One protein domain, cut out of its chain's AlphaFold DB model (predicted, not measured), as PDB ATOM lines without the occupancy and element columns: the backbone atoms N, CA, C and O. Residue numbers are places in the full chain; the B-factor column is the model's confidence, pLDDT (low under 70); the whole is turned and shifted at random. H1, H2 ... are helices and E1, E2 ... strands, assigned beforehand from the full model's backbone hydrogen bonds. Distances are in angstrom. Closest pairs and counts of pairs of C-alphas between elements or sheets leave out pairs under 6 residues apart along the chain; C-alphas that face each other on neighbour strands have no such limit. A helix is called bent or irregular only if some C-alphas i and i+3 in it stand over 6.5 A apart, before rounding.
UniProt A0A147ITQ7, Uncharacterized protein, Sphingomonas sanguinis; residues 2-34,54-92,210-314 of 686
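AT A GLANCE: This is residues 2 to 34, 54 to 92 and 210 to 314 of the 686 residues of an uncharacterized protein of Sphingomonas sanguinis (UniProt A0A147ITQ7). A strongly twisted six-strand sheet, E3 E4 E8 E7 E5 E6, makes the core, with helix H3 crossing one face and H5 crossing the opposite face toward the E6 edge. A small second sheet, E2 E1 E9, forms a separate layer beyond one end of the large one, with H6 at its side and the short H1 between the two sheets; residues 54 to 61 of H2 stick out as a free arm. The 177 printed residues hold six named helices and nine named strands, in the order H1 E1 E2 H2 E3 H3 H4 E4 E5 E6 E7 E8 H5 E9 H6, and the class is mixed, helices and strands. Both sheets are antiparallel, though E3 meets E4 only at a point. The whole is compact, with a radius of gyration of the C-alphas of 15.9 A and spans of 42 by 39 by 27 A.

IN THESE COORDINATES: Find C-alpha 2 at (200.766, 256.693, 248.829), where H1, residues 2 to 5, begins. Next come E1, residues 16 to 20, and E2, residues 25 to 29. After the first cut, find C-alpha 54 at (182.526, 269.367, 246.728); from there H2 runs 27.3 A to residue 71. E3 is residues 74 to 76, and H3, residues 78 to 91, is 18.9 A long. Past the second cut look for H4 at residues 212 to 218, E4 at 222 to 227, 16.6 A long, E5 at 241 to 244 and E6 at 249 to 251. E7, residues 260 to 268, is the longest strand at 23.0 A, and E8, residues 271 to 276, is 16.4 A. H5, residues 284 to 294, is irregular, with C-alphas 285 and 288 8.6 A apart. E9 is residues 299 to 301, and H6, residues 306 to 312, ends at C-alpha 312, (212.801, 251.616, 265.487).

HOW THE PARTS SIT: Start with the hairpin E7 and E8, where N 265 and O 273 are 2.9 A apart. On the other side of E8 lies E4, with N 224 to O 274 at 2.9 A. E5 is antiparallel to E7, with N 243 to O 262 at 2.9 A, and forms a hairpin with E6, with N 242 to O 250 at 2.8 A. H3 is on this sheet at a height of 10.2 A, over E8, E7 and, only just, with 3 C-alphas, E4; it runs across the strands, at 78 degrees to E7 on the local plane. H5 is on the opposite face at a height of 8.3 A, only just over E5 and E6, with 3 C-alphas on each. H2, with residues 62 to 69 alone, touches H3 at a steep tilt of 58 degrees, closest at the C-alphas of Asp 65 and Thr 80, 6.3 A. H4 touches H3 too, closest at the C-alphas of Ala 82 and Leu 218, 5.0 A. In the small sheet, look at N 19 and O 26, 2.9 A, in the hairpin E1 and E2, and at N 20 and O 299, 2.9 A, between E1 and E9. H1 only grazes both sheets, and H6 only grazes the small one. H5 and H6 only just touch, with 3 pairs of C-alphas within 8 A, closest at Ile 292 and Ala 312, 6.9 A. Every O i to N i+4 pair is within hydrogen-bond range in H3 and H6, against 9 of 14 in H2, 2 of 3 in H4 and 3 of 7 in H5, which has 4 of 8 O i to N i+3 pairs within range; H1 is too short for an i+4 pair.

THE WHOLE: The C-alphas farthest apart are those of Lys 13 and Asp 246, 45.7 A. Residues 35 to 53 are not printed, with 21.9 A between C-alphas 34 and 54, nor are residues 93 to 209, with 15.0 A between C-alphas 92 and 210. The link from E4 to E5 is long, and in it residues 235 to 236 pair antiparallel with residues 299 to 300 of E9. Mean pLDDT of the printed part is 71.3; 68 residues are under 70, among them 54 to 63, 86 to 92 and 252 to 259.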
ATOM      1  N   LEU A   2     199.335 256.800 248.503       68.44
ATOM      2  CA  LEU A   2     200.766 256.693 248.829       68.44
ATOM      3  C   LEU A   2     201.125 255.417 249.617       68.44
ATOM      4  O   LEU A   2     201.966 254.646 249.177       68.44
ATOM      5  N   LEU A   3     200.386 255.087 250.684       68.69
ATOM      6  CA  LEU A   3     200.566 253.832 251.439       68.69
ATOM      7  C   LEU A   3     200.466 252.557 250.576       68.69
ATOM      8  O   LEU A   3     201.118 251.557 250.867       68.69
ATOM      9  N   ARG A   4     199.690 252.571 249.477       72.25
ATOM     10  CA  ARG A   4     199.607 251.422 248.553       72.25
ATOM     11  C   ARG A   4     200.901 251.233 247.752       72.25
ATOM     12  O   ARG A   4     201.171 250.104 247.347       72.25
ATOM     13  N   ALA A   5     201.701 252.282 247.556       77.69
ATOM     14  CA  ALA A   5     203.016 252.193 246.917       77.69
ATOM     15  C   ALA A   5     204.055 251.476 247.804       77.69
ATOM     16  O   ALA A   5     205.007 250.903 247.284       77.69
ATOM     17  N   PHE A   6     203.823 251.418 249.122       79.88
ATOM     18  CA  PHE A   6     204.669 250.727 250.106       79.88
ATOM     19  C   PHE A   6     204.192 249.299 250.430       79.88
ATOM     20  O   PHE A   6     204.656 248.684 251.389       79.88
ATOM     21  N   ARG A   7     203.258 248.742 249.642       79.38
ATOM     22  CA  ARG A   7     202.683 247.408 249.881       79.38
ATOM     23  C   ARG A   7     203.736 246.295 249.850       79.38
ATOM     24  O   ARG A   7     204.597 246.269 248.976       79.38
ATOM     25  N   MET A   8     203.578 245.310 250.734       71.62
ATOM     26  CA  MET A   8     204.482 244.156 250.821       71.62
ATOM     27  C   MET A   8     204.339 243.184 249.632       71.62
ATOM     28  O   MET A   8     205.313 242.549 249.249       71.62
ATOM     29  N   ASN A   9     203.143 243.072 249.024       62.34
ATOM     30  CA  ASN A   9     202.847 242.129 247.932       62.34
ATOM     31  C   ASN A   9     202.078 242.800 246.778       62.34
ATOM     32  O   ASN A   9     201.101 243.515 247.008       62.34
ATOM     33  N   ALA A  10     202.463 242.519 245.527       55.91
ATOM     34  CA  ALA A  10     201.851 243.130 244.340       55.91
ATOM     35  C   ALA A  10     200.517 242.487 243.889       55.91
ATOM     36  O   ALA A  10     199.740 243.138 243.191       55.91
ATOM     37  N   THR A  11     200.243 241.238 244.292       50.75
ATOM     38  CA  THR A  11     199.232 240.347 243.678       50.75
ATOM     39  C   THR A  11     198.057 239.940 244.588       50.75
ATOM     40  O   THR A  11     197.263 239.079 244.219       50.75
ATOM     41  N   GLY A  12     197.898 240.550 245.769       55.38
ATOM     42  CA  GLY A  12     196.782 240.269 246.691       55.38
ATOM     43  C   GLY A  12     195.560 241.181 246.493       55.38
ATOM     44  O   GLY A  12     195.717 242.351 246.153       55.38
ATOM     45  N   LYS A  13     194.344 240.674 246.773       56.28
ATOM     46  CA  LYS A  13     193.089 241.466 246.753       56.28
ATOM     47  C   LYS A  13     193.046 242.586 247.810       56.28
ATOM     48  O   LYS A  13     192.303 243.540 247.629       56.28
ATOM     49  N   VAL A  14     193.837 242.476 248.882       65.25
ATOM     50  CA  VAL A  14     193.947 243.473 249.961       65.25
ATOM     51  C   VAL A  14     195.401 243.931 250.059       65.25
ATOM     52  O   VAL A  14     196.294 243.113 250.295       65.25
ATOM     53  N   ALA A  15     195.652 245.227 249.864       70.94
ATOM     54  CA  ALA A  15     196.988 245.804 250.003       70.94
ATOM     55  C   ALA A  15     197.370 245.882 251.491       70.94
ATOM     56  O   ALA A  15     196.605 246.416 252.289       70.94
ATOM     57  N   ARG A  16     198.544 245.358 251.864       77.19
ATOM     58  CA  ARG A  16     199.056 245.341 253.247       77.19
ATOM     59  C   ARG A  16     200.452 245.955 253.327       77.19
ATOM     60  O   ARG A  16     201.239 245.775 252.395       77.19
ATOM     61  N   VAL A  17     200.749 246.623 254.438       80.31
ATOM     62  CA  VAL A  17     202.043 247.259 254.747       80.31
ATOM     63  C   VAL A  17     202.571 246.796 256.107       80.31
ATOM     64  O   VAL A  17     201.811 246.241 256.908       80.31
ATOM     65  N   ARG A  18     203.867 247.007 256.371       82.12
ATOM     66  CA  ARG A  18     204.473 246.762 257.687       82.12
ATOM     67  C   ARG A  18     204.590 248.079 258.451       82.12
ATOM     68  O   ARG A  18     205.187 249.021 257.942       82.12
ATOM     69  N   VAL A  19     204.040 248.119 259.658       78.94
ATOM     70  CA  VAL A  19     204.129 249.251 260.587       78.94
ATOM     71  C   VAL A  19     205.160 248.911 261.659       78.94
ATOM     72  O   VAL A  19     205.107 247.820 262.236       78.94
ATOM     73  N   PHE A  20     206.092 249.825 261.913       78.62
ATOM     74  CA  PHE A  20     207.127 249.714 262.938       78.62
ATOM     75  C   PHE A  20     206.851 250.734 264.041       78.62
ATOM     76  O   PHE A  20     206.713 251.918 263.751       78.62
ATOM     77  N   ARG A  21     206.753 250.265 265.287       75.00
ATOM     78  CA  ARG A  21     206.692 251.059 266.521       75.00
ATOM     79  C   ARG A  21     207.919 250.746 267.381       75.00
ATOM     80  O   ARG A  21     208.603 249.758 267.117       75.00
ATOM     81  N   ALA A  22     208.184 251.562 268.401       64.75
ATOM     82  CA  ALA A  22     209.373 251.416 269.247       64.75
ATOM     83  C   ALA A  22     209.429 250.049 269.956       64.75
ATOM     84  O   ALA A  22     210.504 249.507 270.191       64.75
ATOM     85  N   ASP A  23     208.262 249.479 270.259       57.88
ATOM     86  CA  ASP A  23     208.072 248.250 271.028       57.88
ATOM     87  C   ASP A  23     207.727 247.018 270.172       57.88
ATOM     88  O   ASP A  23     207.874 245.883 270.626       57.88
ATOM     89  N   ARG A  24     207.235 247.207 268.939       71.38
ATOM     90  CA  ARG A  24     206.739 246.111 268.088       71.38
ATOM     91  C   ARG A  24     206.652 246.478 266.609       71.38
ATOM     92  O   ARG A  24     206.442 247.631 266.247       71.38
ATOM     93  N   SER A  25     206.665 245.468 265.739       79.00
ATOM     94  CA  SER A  25     206.315 245.616 264.320       79.00
ATOM     95  C   SER A  25     205.145 244.692 263.945       79.00
ATOM     96  O   SER A  25     205.074 243.542 264.385       79.00
ATOM     97  N   TYR A  26     204.190 245.176 263.146       76.06
ATOM     98  CA  TYR A  26     203.002 244.402 262.752       76.06
ATOM     99  C   TYR A  26     202.548 244.712 261.322       76.06
ATOM    100  O   TYR A  26     202.879 245.744 260.743       76.06
ATOM    101  N   THR A  27     201.815 243.781 260.709       79.25
ATOM    102  CA  THR A  27     201.291 243.932 259.343       79.25
ATOM    103  C   THR A  27     199.840 244.391 259.394       79.25
ATOM    104  O   THR A  27     199.024 243.728 260.029       79.25
ATOM    105  N   SER A  28     199.515 245.475 258.688       73.00
ATOM    106  CA  SER A  28     198.168 246.055 258.655       73.00
ATOM    107  C   SER A  28     197.668 246.230 257.210       73.00
ATOM    108  O   SER A  28     198.476 246.534 256.319       73.00
ATOM    109  N   PRO A  29     196.372 246.000 256.913       71.50
ATOM    110  CA  PRO A  29     195.753 246.458 255.670       71.50
ATOM    111  C   PRO A  29     195.938 247.964 255.494       71.50
ATOM    112  O   PRO A  29     195.783 248.717 256.441       71.50
ATOM    113  N   VAL A  30     196.234 248.424 254.275       61.75
ATOM    114  CA  VAL A  30     196.429 249.862 253.984       61.75
ATOM    115  C   VAL A  30     195.199 250.697 254.361       61.75
ATOM    116  O   VAL A  30     195.332 251.873 254.674       61.75
ATOM    117  N   GLU A  31     194.018 250.084 254.320       54.56
ATOM    118  CA  GLU A  31     192.753 250.697 254.727       54.56
ATOM    119  C   GLU A  31     192.675 250.890 256.250       54.56
ATOM    120  O   GLU A  31     192.185 251.921 256.680       54.56
ATOM    121  N   ASP A  32     193.271 250.008 257.054       50.44
ATOM    122  CA  ASP A  32     193.213 250.045 258.527       50.44
ATOM    123  C   ASP A  32     194.418 250.755 259.165       50.44
ATOM    124  O   ASP A  32     194.535 250.840 260.384       50.44
ATOM    125  N   VAL A  33     195.355 251.248 258.352       50.75
ATOM    126  CA  VAL A  33     196.462 252.087 258.834       50.75
ATOM    127  C   VAL A  33     195.977 253.520 259.120       50.75
ATOM    128  O   VAL A  33     196.669 254.210 259.855       50.75
ATOM    129  N   ALA A  34     194.816 253.948 258.573       44.22
ATOM    130  CA  ALA A  34     194.300 255.329 258.670       44.22
ATOM    131  C   ALA A  34     192.765 255.518 258.419       44.22
ATOM    132  O   ALA A  34     192.376 256.483 257.747       44.22
ATOM    133  N   VAL A  54     181.470 268.391 247.056       49.16
ATOM    134  CA  VAL A  54     182.526 269.367 246.728       49.16
ATOM    135  C   VAL A  54     183.907 268.784 247.043       49.16
ATOM    136  O   VAL A  54     184.814 268.861 246.210       49.16
ATOM    137  N   ILE A  55     184.047 268.121 248.193       39.97
ATOM    138  CA  ILE A  55     185.279 267.438 248.620       39.97
ATOM    139  C   ILE A  55     185.599 266.267 247.681       39.97
ATOM    140  O   ILE A  55     186.724 266.162 247.192       39.97
ATOM    141  N   THR A  56     184.598 265.459 247.315       43.91
ATOM    142  CA  THR A  56     184.758 264.350 246.355       43.91
ATOM    143  C   THR A  56     185.236 264.838 244.978       43.91
ATOM    144  O   THR A  56     186.034 264.170 244.318       43.91
ATOM    145  N   ARG A  57     184.812 266.032 244.534       50.69
ATOM    146  CA  ARG A  57     185.296 266.653 243.284       50.69
ATOM    147  C   ARG A  57     186.757 267.095 243.366       50.69
ATOM    148  O   ARG A  57     187.478 266.940 242.383       50.69
ATOM    149  N   TYR A  58     187.192 267.609 244.513       48.75
ATOM    150  CA  TYR A  58     188.565 268.068 244.732       48.75
ATOM    151  C   TYR A  58     189.552 266.895 244.919       48.75
ATOM    152  O   TYR A  58     190.659 266.914 244.380       48.75
ATOM    153  N   GLU A  59     189.132 265.808 245.580       46.22
ATOM    154  CA  GLU A  59     189.958 264.609 245.798       46.22
ATOM    155  C   GLU A  59     190.298 263.826 244.517       46.22
ATOM    156  O   GLU A  59     191.327 263.142 244.462       46.22
ATOM    157  N   ASN A  60     189.489 263.966 243.463       52.62
ATOM    158  CA  ASN A  60     189.771 263.357 242.163       52.62
ATOM    159  C   ASN A  60     191.017 263.957 241.472       52.62
ATOM    160  O   ASN A  60     191.646 263.257 240.680       52.62
ATOM    161  N   GLY A  61     191.424 265.194 241.800       58.69
ATOM    162  CA  GLY A  61     192.617 265.848 241.230       58.69
ATOM    163  C   GLY A  61     193.952 265.431 241.869       58.69
ATOM    164  O   GLY A  61     194.956 265.262 241.184       58.69
ATOM    165  N   LEU A  62     193.983 265.161 243.178       65.31
ATOM    166  CA  LEU A  62     195.215 264.744 243.877       65.31
ATOM    167  C   LEU A  62     195.666 263.328 243.475       65.31
ATOM    168  O   LEU A  62     196.852 262.996 243.485       65.31
ATOM    169  N   ALA A  63     194.705 262.470 243.134       64.00
ATOM    170  CA  ALA A  63     194.959 261.134 242.612       64.00
ATOM    171  C   ALA A  63     195.724 261.171 241.282       64.00
ATOM    172  O   ALA A  63     196.663 260.394 241.101       64.00
ATOM    173  N   SER A  64     195.333 262.075 240.374       72.44
ATOM    174  CA  SER A  64     196.022 262.266 239.099       72.44
ATOM    175  C   SER A  64     197.407 262.864 239.292       72.44
ATOM    176  O   SER A  64     198.341 262.363 238.681       72.44
ATOM    177  N   ASP A  65     197.573 263.826 240.202       78.06
ATOM    178  CA  ASP A  65     198.875 264.454 240.468       78.06
ATOM    179  C   ASP A  65     199.898 263.466 241.041       78.06
ATOM    180  O   ASP A  65     201.060 263.428 240.638       78.06
ATOM    181  N   LEU A  66     199.469 262.613 241.975       75.19
ATOM    182  CA  LEU A  66     200.324 261.558 242.521       75.19
ATOM    183  C   LEU A  66     200.645 260.477 241.491       75.19
ATOM    184  O   LEU A  66     201.725 259.891 241.546       75.19
ATOM    185  N   ALA A  67     199.714 260.174 240.584       76.44
ATOM    186  CA  ALA A  67     199.965 259.255 239.481       76.44
ATOM    187  C   ALA A  67     200.936 259.865 238.459       76.44
ATOM    188  O   ALA A  67     201.816 259.158 237.975       76.44
ATOM    189  N   GLU A  68     200.816 261.167 238.194       81.50
ATOM    190  CA  GLU A  68     201.713 261.939 237.335       81.50
ATOM    191  C   GLU A  68     203.135 261.935 237.900       81.50
ATOM    192  O   GLU A  68     204.034 261.432 237.235       81.50
ATOM    193  N   LEU A  69     203.334 262.348 239.159       82.25
ATOM    194  CA  LEU A  69     204.655 262.337 239.805       82.25
ATOM    195  C   LEU A  69     205.265 260.928 239.884       82.25
ATOM    196  O   LEU A  69     206.472 260.761 239.731       82.25
ATOM    197  N   ASN A  70     204.440 259.893 240.076       77.12
ATOM    198  CA  ASN A  70     204.896 258.499 240.030       77.12
ATOM    199  C   ASN A  70     205.211 257.991 238.616       77.12
ATOM    200  O   ASN A  70     205.819 256.928 238.497       77.12
ATOM    201  N   ALA A  71     204.805 258.695 237.562       80.19
ATOM    202  CA  ALA A  71     205.143 258.386 236.173       80.19
ATOM    203  C   ALA A  71     206.280 259.274 235.633       80.19
ATOM    204  O   ALA A  71     206.920 258.910 234.648       80.19
ATOM    205  N   THR A  72     206.558 260.410 236.277       83.88
ATOM    206  CA  THR A  72     207.663 261.318 235.945       83.88
ATOM    207  C   THR A  72     209.018 260.700 236.287       83.88
ATOM    208  O   THR A  72     209.175 260.085 237.340       83.88
ATOM    209  N   SER A  73     210.016 260.913 235.428       81.31
ATOM    210  CA  SER A  73     211.436 260.655 235.703       81.31
ATOM    211  C   SER A  73     212.226 261.929 235.415       81.31
ATOM    212  O   SER A  73     212.080 262.506 234.336       81.31
ATOM    213  N   GLY A  74     213.056 262.374 236.360       82.31
ATOM    214  CA  GLY A  74     213.758 263.652 236.252       82.31
ATOM    215  C   GLY A  74     212.881 264.830 236.684       82.31
ATOM    216  O   GLY A  74     212.188 264.737 237.691       82.31
ATOM    217  N   SER A  75     212.939 265.953 235.967       86.69
ATOM    218  CA  SER A  75     212.276 267.203 236.377       86.69
ATOM    219  C   SER A  75     210.762 267.042 236.569       86.69
ATOM    220  O   SER A  75     210.078 266.475 235.715       86.69
ATOM    221  N   ALA A  76     210.249 267.560 237.684       86.56
ATOM    222  CA  ALA A  76     208.833 267.560 238.034       86.56
ATOM    223  C   ALA A  76     208.290 268.994 238.083       86.56
ATOM    224  O   ALA A  76     209.018 269.932 238.405       86.56
ATOM    225  N   SER A  77     207.001 269.172 237.779       87.94
ATOM    226  CA  SER A  77     206.361 270.491 237.868       87.94
ATOM    227  C   SER A  77     206.426 271.010 239.311       87.94
ATOM    228  O   SER A  77     205.918 270.325 240.203       87.94
ATOM    229  N   PRO A  78     206.974 272.219 239.550       84.50
ATOM    230  CA  PRO A  78     206.979 272.822 240.878       84.50
ATOM    231  C   PRO A  78     205.581 273.016 241.450       84.50
ATOM    232  O   PRO A  78     205.374 272.794 242.634       84.50
ATOM    233  N   GLN A  79     204.602 273.336 240.603       81.62
ATOM    234  CA  GLN A  79     203.204 273.494 241.000       81.62
ATOM    235  C   GLN A  79     202.607 272.156 241.441       81.62
ATOM    236  O   GLN A  79     201.991 272.072 242.502       81.62
ATOM    237  N   THR A  80     202.811 271.089 240.662       80.81
ATOM    238  CA  THR A  80     202.322 269.746 241.014       80.81
ATOM    239  C   THR A  80     203.039 269.206 242.255       80.81
ATOM    240  O   THR A  80     202.390 268.669 243.149       80.81
ATOM    241  N   ALA A  81     204.356 269.390 242.366       82.81
ATOM    242  CA  ALA A  81     205.154 268.940 243.503       82.81
ATOM    243  C   ALA A  81     204.826 269.711 244.790       82.81
ATOM    244  O   ALA A  81     204.526 269.086 245.805       82.81
ATOM    245  N   ALA A  82     204.785 271.046 244.747       80.19
ATOM    246  CA  ALA A  82     204.390 271.883 245.877       80.19
ATOM    247  C   ALA A  82     202.954 271.588 246.309       80.19
ATOM    248  O   ALA A  82     202.698 271.443 247.505       80.19
ATOM    249  N   ARG A  83     202.024 271.424 245.356       72.81
ATOM    250  CA  ARG A  83     200.637 271.038 245.645       72.81
ATOM    251  C   ARG A  83     200.575 269.676 246.316       72.81
ATOM    252  O   ARG A  83     199.915 269.572 247.339       72.81
ATOM    253  N   VAL A  84     201.274 268.663 245.804       76.56
ATOM    254  CA  VAL A  84     201.264 267.301 246.364       76.56
ATOM    255  C   VAL A  84     201.963 267.231 247.719       76.56
ATOM    256  O   VAL A  84     201.395 266.646 248.634       76.56
ATOM    257  N   VAL A  85     203.143 267.833 247.886       76.06
ATOM    258  CA  VAL A  85     203.867 267.876 249.169       76.06
ATOM    259  C   VAL A  85     203.055 268.649 250.197       76.06
ATOM    260  O   VAL A  85     202.846 268.142 251.289       76.06
ATOM    261  N   THR A  86     202.508 269.816 249.844       68.12
ATOM    262  CA  THR A  86     201.652 270.595 250.752       68.12
ATOM    263  C   THR A  86     200.360 269.851 251.064       68.12
ATOM    264  O   THR A  86     199.963 269.794 252.219       68.12
ATOM    265  N   HIS A  87     199.706 269.232 250.076       64.88
ATOM    266  CA  HIS A  87     198.489 268.454 250.305       64.88
ATOM    267  C   HIS A  87     198.735 267.203 251.126       64.88
ATOM    268  O   HIS A  87     197.888 266.868 251.934       64.88
ATOM    269  N   LEU A  88     199.838 266.487 250.925       64.06
ATOM    270  CA  LEU A  88     200.147 265.291 251.699       64.06
ATOM    271  C   LEU A  88     200.683 265.631 253.081       64.06
ATOM    272  O   LEU A  88     200.333 264.928 254.019       64.06
ATOM    273  N   LEU A  89     201.420 266.733 253.224       57.34
ATOM    274  CA  LEU A  89     201.700 267.345 254.517       57.34
ATOM    275  C   LEU A  89     200.374 267.646 255.222       57.34
ATOM    276  O   LEU A  89     200.238 267.272 256.374       57.34
ATOM    277  N   VAL A  90     199.375 268.190 254.505       44.53
ATOM    278  CA  VAL A  90     198.022 268.504 255.004       44.53
ATOM    279  C   VAL A  90     197.102 267.277 255.202       44.53
ATOM    280  O   VAL A  90     196.186 267.306 256.020       44.53
ATOM    281  N   ARG A  91     197.338 266.170 254.491       43.44
ATOM    282  CA  ARG A  91     196.495 264.955 254.472       43.44
ATOM    283  C   ARG A  91     197.076 263.795 255.285       43.44
ATOM    284  O   ARG A  91     196.403 262.781 255.456       43.44
ATOM    285  N   ASN A  92     198.315 263.905 255.747       42.19
ATOM    286  CA  ASN A  92     198.908 262.952 256.677       42.19
ATOM    287  C   ASN A  92     198.058 262.892 257.958       42.19
ATOM    288  O   ASN A  92     197.494 263.918 258.324       42.19
ATOM    289  N   ALA A 210     192.808 276.333 250.666       41.47
ATOM    290  CA  ALA A 210     194.232 276.033 250.941       41.47
ATOM    291  C   ALA A 210     195.050 277.285 251.354       41.47
ATOM    292  O   ALA A 210     194.801 278.360 250.804       41.47
ATOM    293  N   PRO A 211     196.053 277.194 252.264       48.00
ATOM    294  CA  PRO A 211     196.912 278.332 252.612       48.00
ATOM    295  C   PRO A 211     197.893 278.641 251.468       48.00
ATOM    296  O   PRO A 211     198.942 278.009 251.336       48.00
ATOM    297  N   GLN A 212     197.542 279.627 250.644       55.03
ATOM    298  CA  GLN A 212     198.260 280.043 249.431       55.03
ATOM    299  C   GLN A 212     199.785 280.216 249.650       55.03
ATOM    300  O   GLN A 212     200.590 279.704 248.877       55.03
ATOM    301  N   GLY A 213     200.194 280.812 250.778       58.25
ATOM    302  CA  GLY A 213     201.592 281.191 251.034       58.25
ATOM    303  C   GLY A 213     202.605 280.055 251.253       58.25
ATOM    304  O   GLY A 213     203.804 280.310 251.194       58.25
ATOM    305  N   ARG A 214     202.179 278.812 251.532       62.41
ATOM    306  CA  ARG A 214     203.107 277.659 251.670       62.41
ATOM    307  C   ARG A 214     203.324 276.948 250.334       62.41
ATOM    308  O   ARG A 214     204.429 276.492 250.053       62.41
ATOM    309  N   VAL A 215     202.282 276.931 249.502       66.12
ATOM    310  CA  VAL A 215     202.362 276.497 248.104       66.12
ATOM    311  C   VAL A 215     203.286 277.445 247.339       66.12
ATOM    312  O   VAL A 215     204.234 276.979 246.727       66.12
ATOM    313  N   GLU A 216     203.108 278.760 247.498       71.81
ATOM    314  CA  GLU A 216     203.958 279.791 246.879       71.81
ATOM    315  C   GLU A 216     205.445 279.688 247.261       71.81
ATOM    316  O   GLU A 216     206.310 280.060 246.473       71.81
ATOM    317  N   MET A 217     205.763 279.194 248.462       76.81
ATOM    318  CA  MET A 217     207.147 278.974 248.900       76.81
ATOM    319  C   MET A 217     207.738 277.702 248.279       76.81
ATOM    320  O   MET A 217     208.807 277.753 247.681       76.81
ATOM    321  N   LEU A 218     207.033 276.571 248.350       79.50
ATOM    322  CA  LEU A 218     207.507 275.310 247.765       79.50
ATOM    323  C   LEU A 218     207.526 275.335 246.227       79.50
ATOM    324  O   LEU A 218     208.280 274.585 245.611       79.50
ATOM    325  N   GLU A 219     206.746 276.211 245.592       84.88
ATOM    326  CA  GLU A 219     206.814 276.473 244.149       84.88
ATOM    327  C   GLU A 219     208.139 277.118 243.715       84.88
ATOM    328  O   GLU A 219     208.496 277.025 242.542       84.88
ATOM    329  N   GLN A 220     208.889 277.727 244.642       84.44
ATOM    330  CA  GLN A 220     210.207 278.315 244.366       84.44
ATOM    331  C   GLN A 220     211.313 277.254 244.259       84.44
ATOM    332  O   GLN A 220     212.407 277.553 243.782       84.44
ATOM    333  N   PHE A 221     211.041 276.017 244.683       86.25
ATOM    334  CA  PHE A 221     212.002 274.921 244.648       86.25
ATOM    335  C   PHE A 221     212.112 274.341 243.235       86.25
ATOM    336  O   PHE A 221     211.138 274.246 242.483       86.25
ATOM    337  N   THR A 222     213.308 273.873 242.887       87.56
ATOM    338  CA  THR A 222     213.510 273.027 241.709       87.56
ATOM    339  C   THR A 222     213.207 271.586 242.091       87.56
ATOM    340  O   THR A 222     213.876 271.027 242.957       87.56
ATOM    341  N   TRP A 223     212.201 270.989 241.451       89.62
ATOM    342  CA  TRP A 223     211.720 269.652 241.787       89.62
ATOM    343  C   TRP A 223     212.155 268.599 240.776       89.62
ATOM    344  O   TRP A 223     212.113 268.812 239.562       89.62
ATOM    345  N   ARG A 224     212.512 267.420 241.281       87.69
ATOM    346  CA  ARG A 224     212.804 266.238 240.471       87.69
ATOM    347  C   ARG A 224     212.360 264.953 241.157       87.69
ATOM    348  O   ARG A 224     212.252 264.893 242.380       87.69
ATOM    349  N   VAL A 225     212.116 263.925 240.357       87.19
ATOM    350  CA  VAL A 225     211.861 262.560 240.810       87.19
ATOM    351  C   VAL A 225     213.058 261.700 240.447       87.19
ATOM    352  O   VAL A 225     213.324 261.471 239.261       87.19
ATOM    353  N   ASP A 226     213.730 261.205 241.482       84.69
ATOM    354  CA  ASP A 226     214.903 260.348 241.359       84.69
ATOM    355  C   ASP A 226     214.551 258.903 241.731       84.69
ATOM    356  O   ASP A 226     213.796 258.637 242.678       84.69
ATOM    357  N   ASP A 227     215.131 257.968 240.981       82.06
ATOM    358  CA  ASP A 227     215.181 256.564 241.367       82.06
ATOM    359  C   ASP A 227     216.339 256.377 242.356       82.06
ATOM    360  O   ASP A 227     217.466 256.810 242.114       82.06
ATOM    361  N   ILE A 228     216.044 255.767 243.500       76.12
ATOM    362  CA  ILE A 228     217.000 255.560 244.584       76.12
ATOM    363  C   ILE A 228     217.537 254.133 244.488       76.12
ATOM    364  O   ILE A 228     216.838 253.161 244.799       76.12
ATOM    365  N   ASP A 229     218.794 254.019 244.062       60.50
ATOM    366  CA  ASP A 229     219.546 252.769 244.061       60.50
ATOM    367  C   ASP A 229     220.062 252.478 245.480       60.50
ATOM    368  O   ASP A 229     220.893 253.211 246.014       60.50
ATOM    369  N   GLY A 230     219.570 251.411 246.119       63.97
ATOM    370  CA  GLY A 230     220.025 250.989 247.452       63.97
ATOM    371  C   GLY A 230     218.901 250.702 248.452       63.97
ATOM    372  O   GLY A 230     217.937 250.002 248.127       63.97
ATOM    373  N   ASN A 231     219.074 251.180 249.695       60.69
ATOM    374  CA  ASN A 231     218.167 250.943 250.827       60.69
ATOM    375  C   ASN A 231     216.728 251.340 250.489       60.69
ATOM    376  O   ASN A 231     216.469 252.428 249.977       60.69
ATOM    377  N   ARG A 232     215.772 250.469 250.827       77.12
ATOM    378  CA  ARG A 232     214.355 250.766 250.631       77.12
ATOM    379  C   ARG A 232     213.936 251.909 251.550       77.12
ATOM    380  O   ARG A 232     214.031 251.778 252.773       77.12
ATOM    381  N   LEU A 233     213.455 253.002 250.964       84.19
ATOM    382  CA  LEU A 233     212.929 254.136 251.720       84.19
ATOM    383  C   LEU A 233     211.775 253.674 252.614       84.19
ATOM    384  O   LEU A 233     210.922 252.884 252.188       84.19
ATOM    385  N   ILE A 234     211.753 254.176 253.846       86.25
ATOM    386  CA  ILE A 234     210.573 254.117 254.709       86.25
ATOM    387  C   ILE A 234     209.625 255.267 254.370       86.25
ATOM    388  O   ILE A 234     210.030 256.271 253.790       86.25
ATOM    389  N   LEU A 235     208.366 255.136 254.771       85.00
ATOM    390  CA  LEU A 235     207.441 256.257 254.851       85.00
ATOM    391  C   LEU A 235     207.327 256.677 256.329       85.00
ATOM    392  O   LEU A 235     206.732 255.921 257.105       85.00
ATOM    393  N   PRO A 236     207.916 257.817 256.734       78.62
ATOM    394  CA  PRO A 236     207.802 258.323 258.101       78.62
ATOM    395  C   PRO A 236     206.387 258.848 258.392       78.62
ATOM    396  O   PRO A 236     205.652 259.201 257.463       78.62
ATOM    397  N   ASP A 237     206.014 258.953 259.672       66.69
ATOM    398  CA  ASP A 237     204.715 259.485 260.123       66.69
ATOM    399  C   ASP A 237     204.541 261.000 259.899       66.69
ATOM    400  O   ASP A 237     203.456 261.528 260.123       66.69
ATOM    401  N   PHE A 238     205.548 261.683 259.344       66.00
ATOM    402  CA  PHE A 238     205.515 263.086 258.905       66.00
ATOM    403  C   PHE A 238     205.661 263.280 257.374       66.00
ATOM    404  O   PHE A 238     205.673 264.411 256.892       66.00
ATOM    405  N   VAL A 239     205.698 262.189 256.589       71.56
ATOM    406  CA  VAL A 239     205.650 262.124 255.104       71.56
ATOM    407  C   VAL A 239     206.831 262.728 254.325       71.56
ATOM    408  O   VAL A 239     207.228 262.131 253.323       71.56
ATOM    409  N   ALA A 240     207.413 263.856 254.734       81.56
ATOM    410  CA  ALA A 240     208.538 264.492 254.042       81.56
ATOM    411  C   ALA A 240     209.570 265.060 255.025       81.56
ATOM    412  O   ALA A 240     209.206 265.695 256.013       81.56
ATOM    413  N   LEU A 241     210.851 264.847 254.727       83.81
ATOM    414  CA  LEU A 241     211.981 265.327 255.521       83.81
ATOM    415  C   LEU A 241     212.581 266.572 254.859       83.81
ATOM    416  O   LEU A 241     212.745 266.610 253.635       83.81
ATOM    417  N   GLY A 242     212.873 267.584 255.665       84.50
ATOM    418  CA  GLY A 242     213.564 268.800 255.273       84.50
ATOM    419  C   GLY A 242     214.994 268.825 255.800       84.50
ATOM    420  O   GLY A 242     215.299 268.202 256.814       84.50
ATOM    421  N   TRP A 243     215.853 269.566 255.108       84.00
ATOM    422  CA  TRP A 243     217.148 269.988 255.627       84.00
ATOM    423  C   TRP A 243     217.268 271.495 255.530       84.00
ATOM    424  O   TRP A 243     216.876 272.091 254.519       84.00
ATOM    425  N   ASN A 244     217.847 272.096 256.564       79.25
ATOM    426  CA  ASN A 244     218.230 273.497 256.525       79.25
ATOM    427  C   ASN A 244     219.593 273.703 255.832       79.25
ATOM    428  O   ASN A 244     220.261 272.748 255.427       79.25
ATOM    429  N   ASN A 245     220.016 274.963 255.710       70.69
ATOM    430  CA  ASN A 245     221.311 275.320 255.115       70.69
ATOM    431  C   ASN A 245     222.529 274.755 255.879       70.69
ATOM    432  O   ASN A 245     223.599 274.624 255.289       70.69
ATOM    433  N   ASP A 246     222.364 274.388 257.152       68.69
ATOM    434  CA  ASP A 246     223.412 273.807 258.002       68.69
ATOM    435  C   ASP A 246     223.459 272.268 257.925       68.69
ATOM    436  O   ASP A 246     224.247 271.627 258.621       68.69
ATOM    437  N   GLY A 247     222.615 271.652 257.087       68.06
ATOM    438  CA  GLY A 247     222.543 270.198 256.927       68.06
ATOM    439  C   GLY A 247     221.822 269.477 258.069       68.06
ATOM    440  O   GLY A 247     221.894 268.251 258.155       68.06
ATOM    441  N   VAL A 248     221.108 270.206 258.930       74.25
ATOM    442  CA  VAL A 248     220.288 269.630 260.001       74.25
ATOM    443  C   VAL A 248     218.979 269.124 259.406       74.25
ATOM    444  O   VAL A 248     218.259 269.886 258.760       74.25
ATOM    445  N   ALA A 249     218.693 267.838 259.618       75.50
ATOM    446  CA  ALA A 249     217.465 267.190 259.173       75.50
ATOM    447  C   ALA A 249     216.326 267.414 260.176       75.50
ATOM    448  O   ALA A 249     216.549 267.354 261.385       75.50
ATOM    449  N   GLY A 250     215.111 267.606 259.674       69.50
ATOM    450  CA  GLY A 250     213.913 267.757 260.493       69.50
ATOM    451  C   GLY A 250     212.634 267.663 259.670       69.50
ATOM    452  O   GLY A 250     212.657 267.626 258.436       69.50
ATOM    453  N   SER A 251     211.482 267.589 260.327       71.62
ATOM    454  CA  SER A 251     210.196 267.641 259.625       71.62
ATOM    455  C   SER A 251     209.976 269.022 258.986       71.62
ATOM    456  O   SER A 251     210.513 270.034 259.431       71.62
ATOM    457  N   LEU A 252     209.113 269.118 257.967       65.62
ATOM    458  CA  LEU A 252     208.784 270.414 257.339       65.62
ATOM    459  C   LEU A 252     208.059 271.406 258.277       65.62
ATOM    460  O   LEU A 252     207.785 272.542 257.880       65.62
ATOM    461  N   LEU A 253     207.695 270.977 259.491       56.19
ATOM    462  CA  LEU A 253     207.134 271.826 260.543       56.19
ATOM    463  C   LEU A 253     208.208 272.380 261.493       56.19
ATOM    464  O   LEU A 253     207.949 273.380 262.153       56.19
ATOM    465  N   GLU A 254     209.392 271.764 261.537       55.62
ATOM    466  CA  GLU A 254     210.509 272.134 262.421       55.62
ATOM    467  C   GLU A 254     211.398 273.243 261.835       55.62
ATOM    468  O   GLU A 254     212.281 273.750 262.520       55.62
ATOM    469  N   HIS A 255     211.152 273.646 260.584       62.81
ATOM    470  CA  HIS A 255     211.921 274.675 259.887       62.81
ATOM    471  C   HIS A 255     211.062 275.902 259.553       62.81
ATOM    472  O   HIS A 255     209.933 275.782 259.057       62.81
ATOM    473  N   GLY A 256     211.611 277.096 259.799       53.59
ATOM    474  CA  GLY A 256     211.007 278.373 259.418       53.59
ATOM    475  C   GLY A 256     210.948 278.584 257.898       53.59
ATOM    476  O   GLY A 256     211.596 277.879 257.123       53.59
ATOM    477  N   LYS A 257     210.170 279.585 257.447       56.00
ATOM    478  CA  LYS A 257     209.949 279.869 256.009       56.00
ATOM    479  C   LYS A 257     211.235 280.132 255.212       56.00
ATOM    480  O   LYS A 257     211.247 279.832 254.024       56.00
ATOM    481  N   ASP A 258     212.280 280.639 255.864       60.00
ATOM    482  CA  ASP A 258     213.530 281.078 255.225       60.00
ATOM    483  C   ASP A 258     214.714 280.122 255.481       60.00
ATOM    484  O   ASP A 258     215.845 280.397 255.085       60.00
ATOM    485  N   GLU A 259     214.471 278.995 256.156       67.62
ATOM    486  CA  GLU A 259     215.530 278.095 256.635       67.62
ATOM    487  C   GLU A 259     215.672 276.827 255.786       67.62
ATOM    488  O   GLU A 259     216.700 276.157 255.851       67.62
ATOM    489  N   LEU A 260     214.652 276.492 254.991       75.00
ATOM    490  CA  LEU A 260     214.531 275.218 254.290       75.00
ATOM    491  C   LEU A 260     215.315 275.215 252.971       75.00
ATOM    492  O   LEU A 260     214.979 275.945 252.043       75.00
ATOM    493  N   ALA A 261     216.322 274.350 252.866       79.88
ATOM    494  CA  ALA A 261     217.202 274.262 251.702       79.88
ATOM    495  C   ALA A 261     216.835 273.101 250.764       79.88
ATOM    496  O   ALA A 261     216.877 273.241 249.536       79.88
ATOM    497  N   VAL A 262     216.473 271.950 251.343       85.50
ATOM    498  CA  VAL A 262     216.176 270.703 250.620       85.50
ATOM    499  C   VAL A 262     214.961 270.015 251.230       85.50
ATOM    500  O   VAL A 262     214.809 269.979 252.448       85.50
ATOM    501  N   VAL A 263     214.112 269.432 250.384       87.06
ATOM    502  CA  VAL A 263     212.951 268.623 250.778       87.06
ATOM    503  C   VAL A 263     213.002 267.277 250.075       87.06
ATOM    504  O   VAL A 263     213.191 267.227 248.862       87.06
ATOM    505  N   MET A 264     212.769 266.189 250.809       87.56
ATOM    506  CA  MET A 264     212.654 264.841 250.255       87.56
ATOM    507  C   MET A 264     211.377 264.150 250.742       87.56
ATOM    508  O   MET A 264     211.153 263.993 251.941       87.56
ATOM    509  N   MET A 265     210.555 263.692 249.797       88.94
ATOM    510  CA  MET A 265     209.326 262.938 250.055       88.94
ATOM    511  C   MET A 265     209.385 261.566 249.363       88.94
ATOM    512  O   MET A 265     209.429 261.503 248.128       88.94
ATOM    513  N   PRO A 266     209.343 260.451 250.112       87.50
ATOM    514  CA  PRO A 266     209.259 259.112 249.537       87.50
ATOM    515  C   PRO A 266     207.955 258.911 248.750       87.50
ATOM    516  O   PRO A 266     206.862 258.979 249.309       87.50
ATOM    517  N   LEU A 267     208.058 258.613 247.452       84.19
ATOM    518  CA  LEU A 267     206.917 258.251 246.595       84.19
ATOM    519  C   LEU A 267     206.673 256.738 246.595       84.19
ATOM    520  O   LEU A 267     205.540 256.262 246.502       84.19
ATOM    521  N   SER A 268     207.759 255.975 246.710       83.38
ATOM    522  CA  SER A 268     207.768 254.525 246.867       83.38
ATOM    523  C   SER A 268     209.065 254.104 247.570       83.38
ATOM    524  O   SER A 268     209.970 254.929 247.711       83.38
ATOM    525  N   PRO A 269     209.244 252.821 247.922       83.31
ATOM    526  CA  PRO A 269     210.497 252.342 248.506       83.31
ATOM    527  C   PRO A 269     211.754 252.590 247.657       83.31
ATOM    528  O   PRO A 269     212.854 252.415 248.164       83.31
ATOM    529  N   ARG A 270     211.610 252.934 246.369       83.81
ATOM    530  CA  ARG A 270     212.724 253.148 245.428       83.81
ATOM    531  C   ARG A 270     212.668 254.480 244.692       83.81
ATOM    532  O   ARG A 270     213.443 254.684 243.771       83.81
ATOM    533  N   ARG A 271     211.722 255.357 245.030       85.75
ATOM    534  CA  ARG A 271     211.541 256.630 244.321       85.75
ATOM    535  C   ARG A 271     211.250 257.731 245.316       85.75
ATOM    536  O   ARG A 271     210.388 257.545 246.179       85.75
ATOM    537  N   ALA A 272     211.911 258.867 245.161       87.06
ATOM    538  CA  ALA A 272     211.677 260.044 245.981       87.06
ATOM    539  C   ALA A 272     211.450 261.277 245.112       87.06
ATOM    540  O   ALA A 272     212.064 261.441 244.058       87.06
ATOM    541  N   LEU A 273     210.565 262.145 245.586       88.81
ATOM    542  CA  LEU A 273     210.422 263.507 245.105       88.81
ATOM    543  C   LEU A 273     211.382 264.389 245.906       88.81
ATOM    544  O   LEU A 273     211.317 264.393 247.135       88.81
ATOM    545  N   ILE A 274     212.254 265.118 245.216       87.38
ATOM    546  CA  ILE A 274     213.285 265.964 245.819       87.38
ATOM    547  C   ILE A 274     213.104 267.391 245.316       87.38
ATOM    548  O   ILE A 274     213.025 267.612 244.107       87.38
ATOM    549  N   GLY A 275     213.039 268.345 246.240       88.00
ATOM    550  CA  GLY A 275     213.021 269.775 245.956       88.00
ATOM    551  C   GLY A 275     214.257 270.453 246.538       88.00
ATOM    552  O   GLY A 275     214.646 270.132 247.661       88.00
ATOM    553  N   SER A 276     214.834 271.429 245.834       86.00
ATOM    554  CA  SER A 276     215.915 272.267 246.376       86.00
ATOM    555  C   SER A 276     215.884 273.723 245.904       86.00
ATOM    556  O   SER A 276     215.396 274.022 244.813       86.00
ATOM    557  N   LEU A 277     216.459 274.626 246.708       79.56
ATOM    558  CA  LEU A 277     216.691 276.041 246.362       79.56
ATOM    559  C   LEU A 277     218.096 276.309 245.756       79.56
ATOM    560  O   LEU A 277     218.499 277.459 245.603       79.56
ATOM    561  N   GLY A 278     218.840 275.258 245.376       70.31
ATOM    562  CA  GLY A 278     220.190 275.330 244.789       70.31
ATOM    563  C   GLY A 278     220.736 273.967 244.319       70.31
ATOM    564  O   GLY A 278     220.010 272.969 244.347       70.31
ATOM    565  N   GLU A 279     222.005 273.910 243.879       57.34
ATOM    566  CA  GLU A 279     222.693 272.645 243.543       57.34
ATOM    567  C   GLU A 279     222.925 271.810 244.811       57.34
ATOM    568  O   GLU A 279     223.690 272.192 245.694       57.34
ATOM    569  N   VAL A 280     222.265 270.654 244.897       56.47
ATOM    570  CA  VAL A 280     222.401 269.720 246.023       56.47
ATOM    571  C   VAL A 280     223.469 268.685 245.698       56.47
ATOM    572  O   VAL A 280     223.317 267.900 244.758       56.47
ATOM    573  N   THR A 281     224.538 268.649 246.491       51.62
ATOM    574  CA  THR A 281     225.528 267.569 246.456       51.62
ATOM    575  C   THR A 281     224.956 266.318 247.119       51.62
ATOM    576  O   THR A 281     224.494 266.353 248.256       51.62
ATOM    577  N   ALA A 282     224.958 265.221 246.365       45.94
ATOM    578  CA  ALA A 282     224.321 263.948 246.675       45.94
ATOM    579  C   ALA A 282     224.988 263.186 247.836       45.94
ATOM    580  O   ALA A 282     225.672 262.193 247.606       45.94
ATOM    581  N   ASP A 283     224.737 263.616 249.072       49.34
ATOM    582  CA  ASP A 283     224.931 262.779 250.268       49.34
ATOM    583  C   ASP A 283     223.588 262.352 250.902       49.34
ATOM    584  O   ASP A 283     223.493 261.956 252.059       49.34
ATOM    585  N   THR A 284     222.503 262.389 250.114       51.91
ATOM    586  CA  THR A 284     221.127 261.994 250.486       51.91
ATOM    587  C   THR A 284     220.930 260.477 250.660       51.91
ATOM    588  O   THR A 284     219.824 259.961 250.494       51.91
ATOM    589  N   PHE A 285     221.975 259.725 251.021       53.00
ATOM    590  CA  PHE A 285     221.930 258.257 251.060       53.00
ATOM    591  C   PHE A 285     221.486 257.638 252.392       53.00
ATOM    592  O   PHE A 285     221.190 256.444 252.422       53.00
ATOM    593  N   ASN A 286     221.305 258.428 253.456       72.00
ATOM    594  CA  ASN A 286     220.837 257.927 254.757       72.00
ATOM    595  C   ASN A 286     219.477 258.508 255.193       72.00
ATOM    596  O   ASN A 286     219.249 258.750 256.376       72.00
ATOM    597  N   PHE A 287     218.531 258.668 254.253       80.62
ATOM    598  CA  PHE A 287     217.161 259.147 254.534       80.62
ATOM    599  C   PHE A 287     216.511 258.443 255.736       80.62
ATOM    600  O   PHE A 287     215.981 259.102 256.622       80.62
ATOM    601  N   ASN A 288     216.580 257.109 255.799       84.50
ATOM    602  CA  ASN A 288     215.972 256.350 256.895       84.50
ATOM    603  C   ASN A 288     216.636 256.667 258.251       84.50
ATOM    604  O   ASN A 288     215.941 256.785 259.250       84.50
ATOM    605  N   GLU A 289     217.962 256.820 258.305       80.06
ATOM    606  CA  GLU A 289     218.682 257.127 259.551       80.06
ATOM    607  C   GLU A 289     218.401 258.552 260.040       80.06
ATOM    608  O   GLU A 289     218.294 258.764 261.243       80.06
ATOM    609  N   ALA A 290     218.214 259.497 259.115       77.88
ATOM    610  CA  ALA A 290     217.824 260.865 259.433       77.88
ATOM    611  C   ALA A 290     216.336 260.980 259.811       77.88
ATOM    612  O   ALA A 290     215.987 261.763 260.683       77.88
ATOM    613  N   ALA A 291     215.449 260.192 259.198       78.62
ATOM    614  CA  ALA A 291     214.009 260.286 259.435       78.62
ATOM    615  C   ALA A 291     213.546 259.577 260.721       78.62
ATOM    616  O   ALA A 291     212.628 260.048 261.388       78.62
ATOM    617  N   ILE A 292     214.149 258.434 261.071       80.81
ATOM    618  CA  ILE A 292     213.668 257.574 262.168       80.81
ATOM    619  C   ILE A 292     213.753 258.240 263.555       80.81
ATOM    620  O   ILE A 292     212.774 258.137 264.289       80.81
ATOM    621  N   PRO A 293     214.833 258.950 263.939       74.75
ATOM    622  CA  PRO A 293     214.897 259.628 265.238       74.75
ATOM    623  C   PRO A 293     213.791 260.671 265.460       74.75
ATOM    624  O   PRO A 293     213.439 260.922 266.610       74.75
ATOM    625  N   HIS A 294     213.232 261.218 264.372       64.62
ATOM    626  CA  HIS A 294     212.162 262.223 264.362       64.62
ATOM    627  C   HIS A 294     210.754 261.617 264.202       64.62
ATOM    628  O   HIS A 294     209.767 262.347 264.210       64.62
ATOM    629  N   CYS A 295     210.633 260.292 264.041       64.25
ATOM    630  CA  CYS A 295     209.330 259.626 264.026       64.25
ATOM    631  C   CYS A 295     208.762 259.574 265.451       64.25
ATOM    632  O   CYS A 295     209.457 259.168 266.385       64.25
ATOM    633  N   LEU A 296     207.493 259.956 265.613       53.94
ATOM    634  CA  LEU A 296     206.863 260.107 266.928       53.94
ATOM    635  C   LEU A 296     206.268 258.789 267.425       53.94
ATOM    636  O   LEU A 296     206.408 258.421 268.588       53.94
ATOM    637  N   SER A 297     205.560 258.086 266.543       55.62
ATOM    638  CA  SER A 297     204.704 256.966 266.947       55.62
ATOM    639  C   SER A 297     204.903 255.717 266.099       55.62
ATOM    640  O   SER A 297     204.801 254.598 266.619       55.62
ATOM    641  N   PHE A 298     205.193 255.881 264.807       70.56
ATOM    642  CA  PHE A 298     205.496 254.774 263.911       70.56
ATOM    643  C   PHE A 298     206.171 255.235 262.613       70.56
ATOM    644  O   PHE A 298     206.157 256.405 262.255       70.56
ATOM    645  N   PHE A 299     206.683 254.281 261.842       81.56
ATOM    646  CA  PHE A 299     206.948 254.457 260.412       81.56
ATOM    647  C   PHE A 299     206.516 253.213 259.631       81.56
ATOM    648  O   PHE A 299     206.300 252.133 260.196       81.56
ATOM    649  N   VAL A 300     206.362 253.351 258.313       82.62
ATOM    650  CA  VAL A 300     205.899 252.275 257.428       82.62
ATOM    651  C   VAL A 300     207.025 251.799 256.516       82.62
ATOM    652  O   VAL A 300     207.676 252.587 255.835       82.62
ATOM    653  N   GLY A 301     207.227 250.483 256.465       82.88
ATOM    654  CA  GLY A 301     208.195 249.831 255.585       82.88
ATOM    655  C   GLY A 301     207.542 248.857 254.600       82.88
ATOM    656  O   GLY A 301     206.458 248.318 254.839       82.88
ATOM    657  N   SER A 302     208.235 248.611 253.483       77.81
ATOM    658  CA  SER A 302     207.807 247.651 252.448       77.81
ATOM    659  C   SER A 302     208.342 246.230 252.645       77.81
ATOM    660  O   SER A 302     207.924 245.309 251.945       77.81
ATOM    661  N   GLU A 303     209.254 246.039 253.597       75.56
ATOM    662  CA  GLU A 303     209.862 244.753 253.928       75.56
ATOM    663  C   GLU A 303     210.089 244.624 255.435       75.56
ATOM    664  O   GLU A 303     210.038 245.606 256.175       75.56
ATOM    665  N   VAL A 304     210.322 243.392 255.885       69.75
ATOM    666  CA  VAL A 304     210.775 243.112 257.249       69.75
ATOM    667  C   VAL A 304     212.294 243.029 257.204       69.75
ATOM    668  O   VAL A 304     212.841 242.219 256.459       69.75
ATOM    669  N   SER A 305     212.966 243.875 257.981       75.44
ATOM    670  CA  SER A 305     214.423 243.913 258.065       75.44
ATOM    671  C   SER A 305     214.842 244.077 259.525       75.44
ATOM    672  O   SER A 305     214.376 245.024 260.164       75.44
ATOM    673  N   PRO A 306     215.751 243.231 260.049       73.88
ATOM    674  CA  PRO A 306     216.315 243.406 261.388       73.88
ATOM    675  C   PRO A 306     216.940 244.791 261.602       73.88
ATOM    676  O   PRO A 306     216.921 245.315 262.710       73.88
ATOM    677  N   ALA A 307     217.447 245.423 260.535       75.31
ATOM    678  CA  ALA A 307     217.987 246.777 260.598       75.31
ATOM    679  C   ALA A 307     216.901 247.834 260.864       75.31
ATOM    680  O   ALA A 307     217.149 248.775 261.612       75.31
ATOM    681  N   LEU A 308     215.694 247.671 260.305       76.56
ATOM    682  CA  LEU A 308     214.558 248.567 260.562       76.56
ATOM    683  C   LEU A 308     213.951 248.330 261.949       76.56
ATOM    684  O   LEU A 308     213.548 249.284 262.602       76.56
ATOM    685  N   GLU A 309     213.931 247.082 262.426       79.00
ATOM    686  CA  GLU A 309     213.493 246.766 263.795       79.00
ATOM    687  C   GLU A 309     214.458 247.337 264.839       79.00
ATOM    688  O   GLU A 309     214.020 247.929 265.819       79.00
ATOM    689  N   PHE A 310     215.770 247.248 264.595       75.44
ATOM    690  CA  PHE A 310     216.766 247.904 265.438       75.44
ATOM    691  C   PHE A 310     216.662 249.432 265.359       75.44
ATOM    692  O   PHE A 310     216.686 250.100 266.388       75.44
ATOM    693  N   ALA A 311     216.506 250.004 264.163       72.38
ATOM    694  CA  ALA A 311     216.370 251.449 264.005       72.38
ATOM    695  C   ALA A 311     215.107 251.998 264.691       72.38
ATOM    696  O   ALA A 311     215.167 253.086 265.252       72.38
ATOM    697  N   ALA A 312     214.010 251.234 264.753       71.25
ATOM    698  CA  ALA A 312     212.801 251.616 265.487       71.25
ATOM    699  C   ALA A 312     213.048 251.878 266.986       71.25
ATOM    700  O   ALA A 312     212.348 252.696 267.577       71.25
ATOM    701  N   THR A 313     214.081 251.272 267.588       69.25
ATOM    702  CA  THR A 313     214.483 251.565 268.980       69.25
ATOM    703  C   THR A 313     215.098 252.957 269.158       69.25
ATOM    704  O   THR A 313     215.183 253.441 270.280       69.25
ATOM    705  N   LYS A 314     215.517 253.607 268.063       61.19
ATOM    706  CA  LYS A 314     216.109 254.952 268.051       61.19
ATOM    707  C   LYS A 314     215.080 256.067 267.829       61.19
ATOM    708  O   LYS A 314     215.469 257.230 267.750       61.19
TER     709      LYS A 314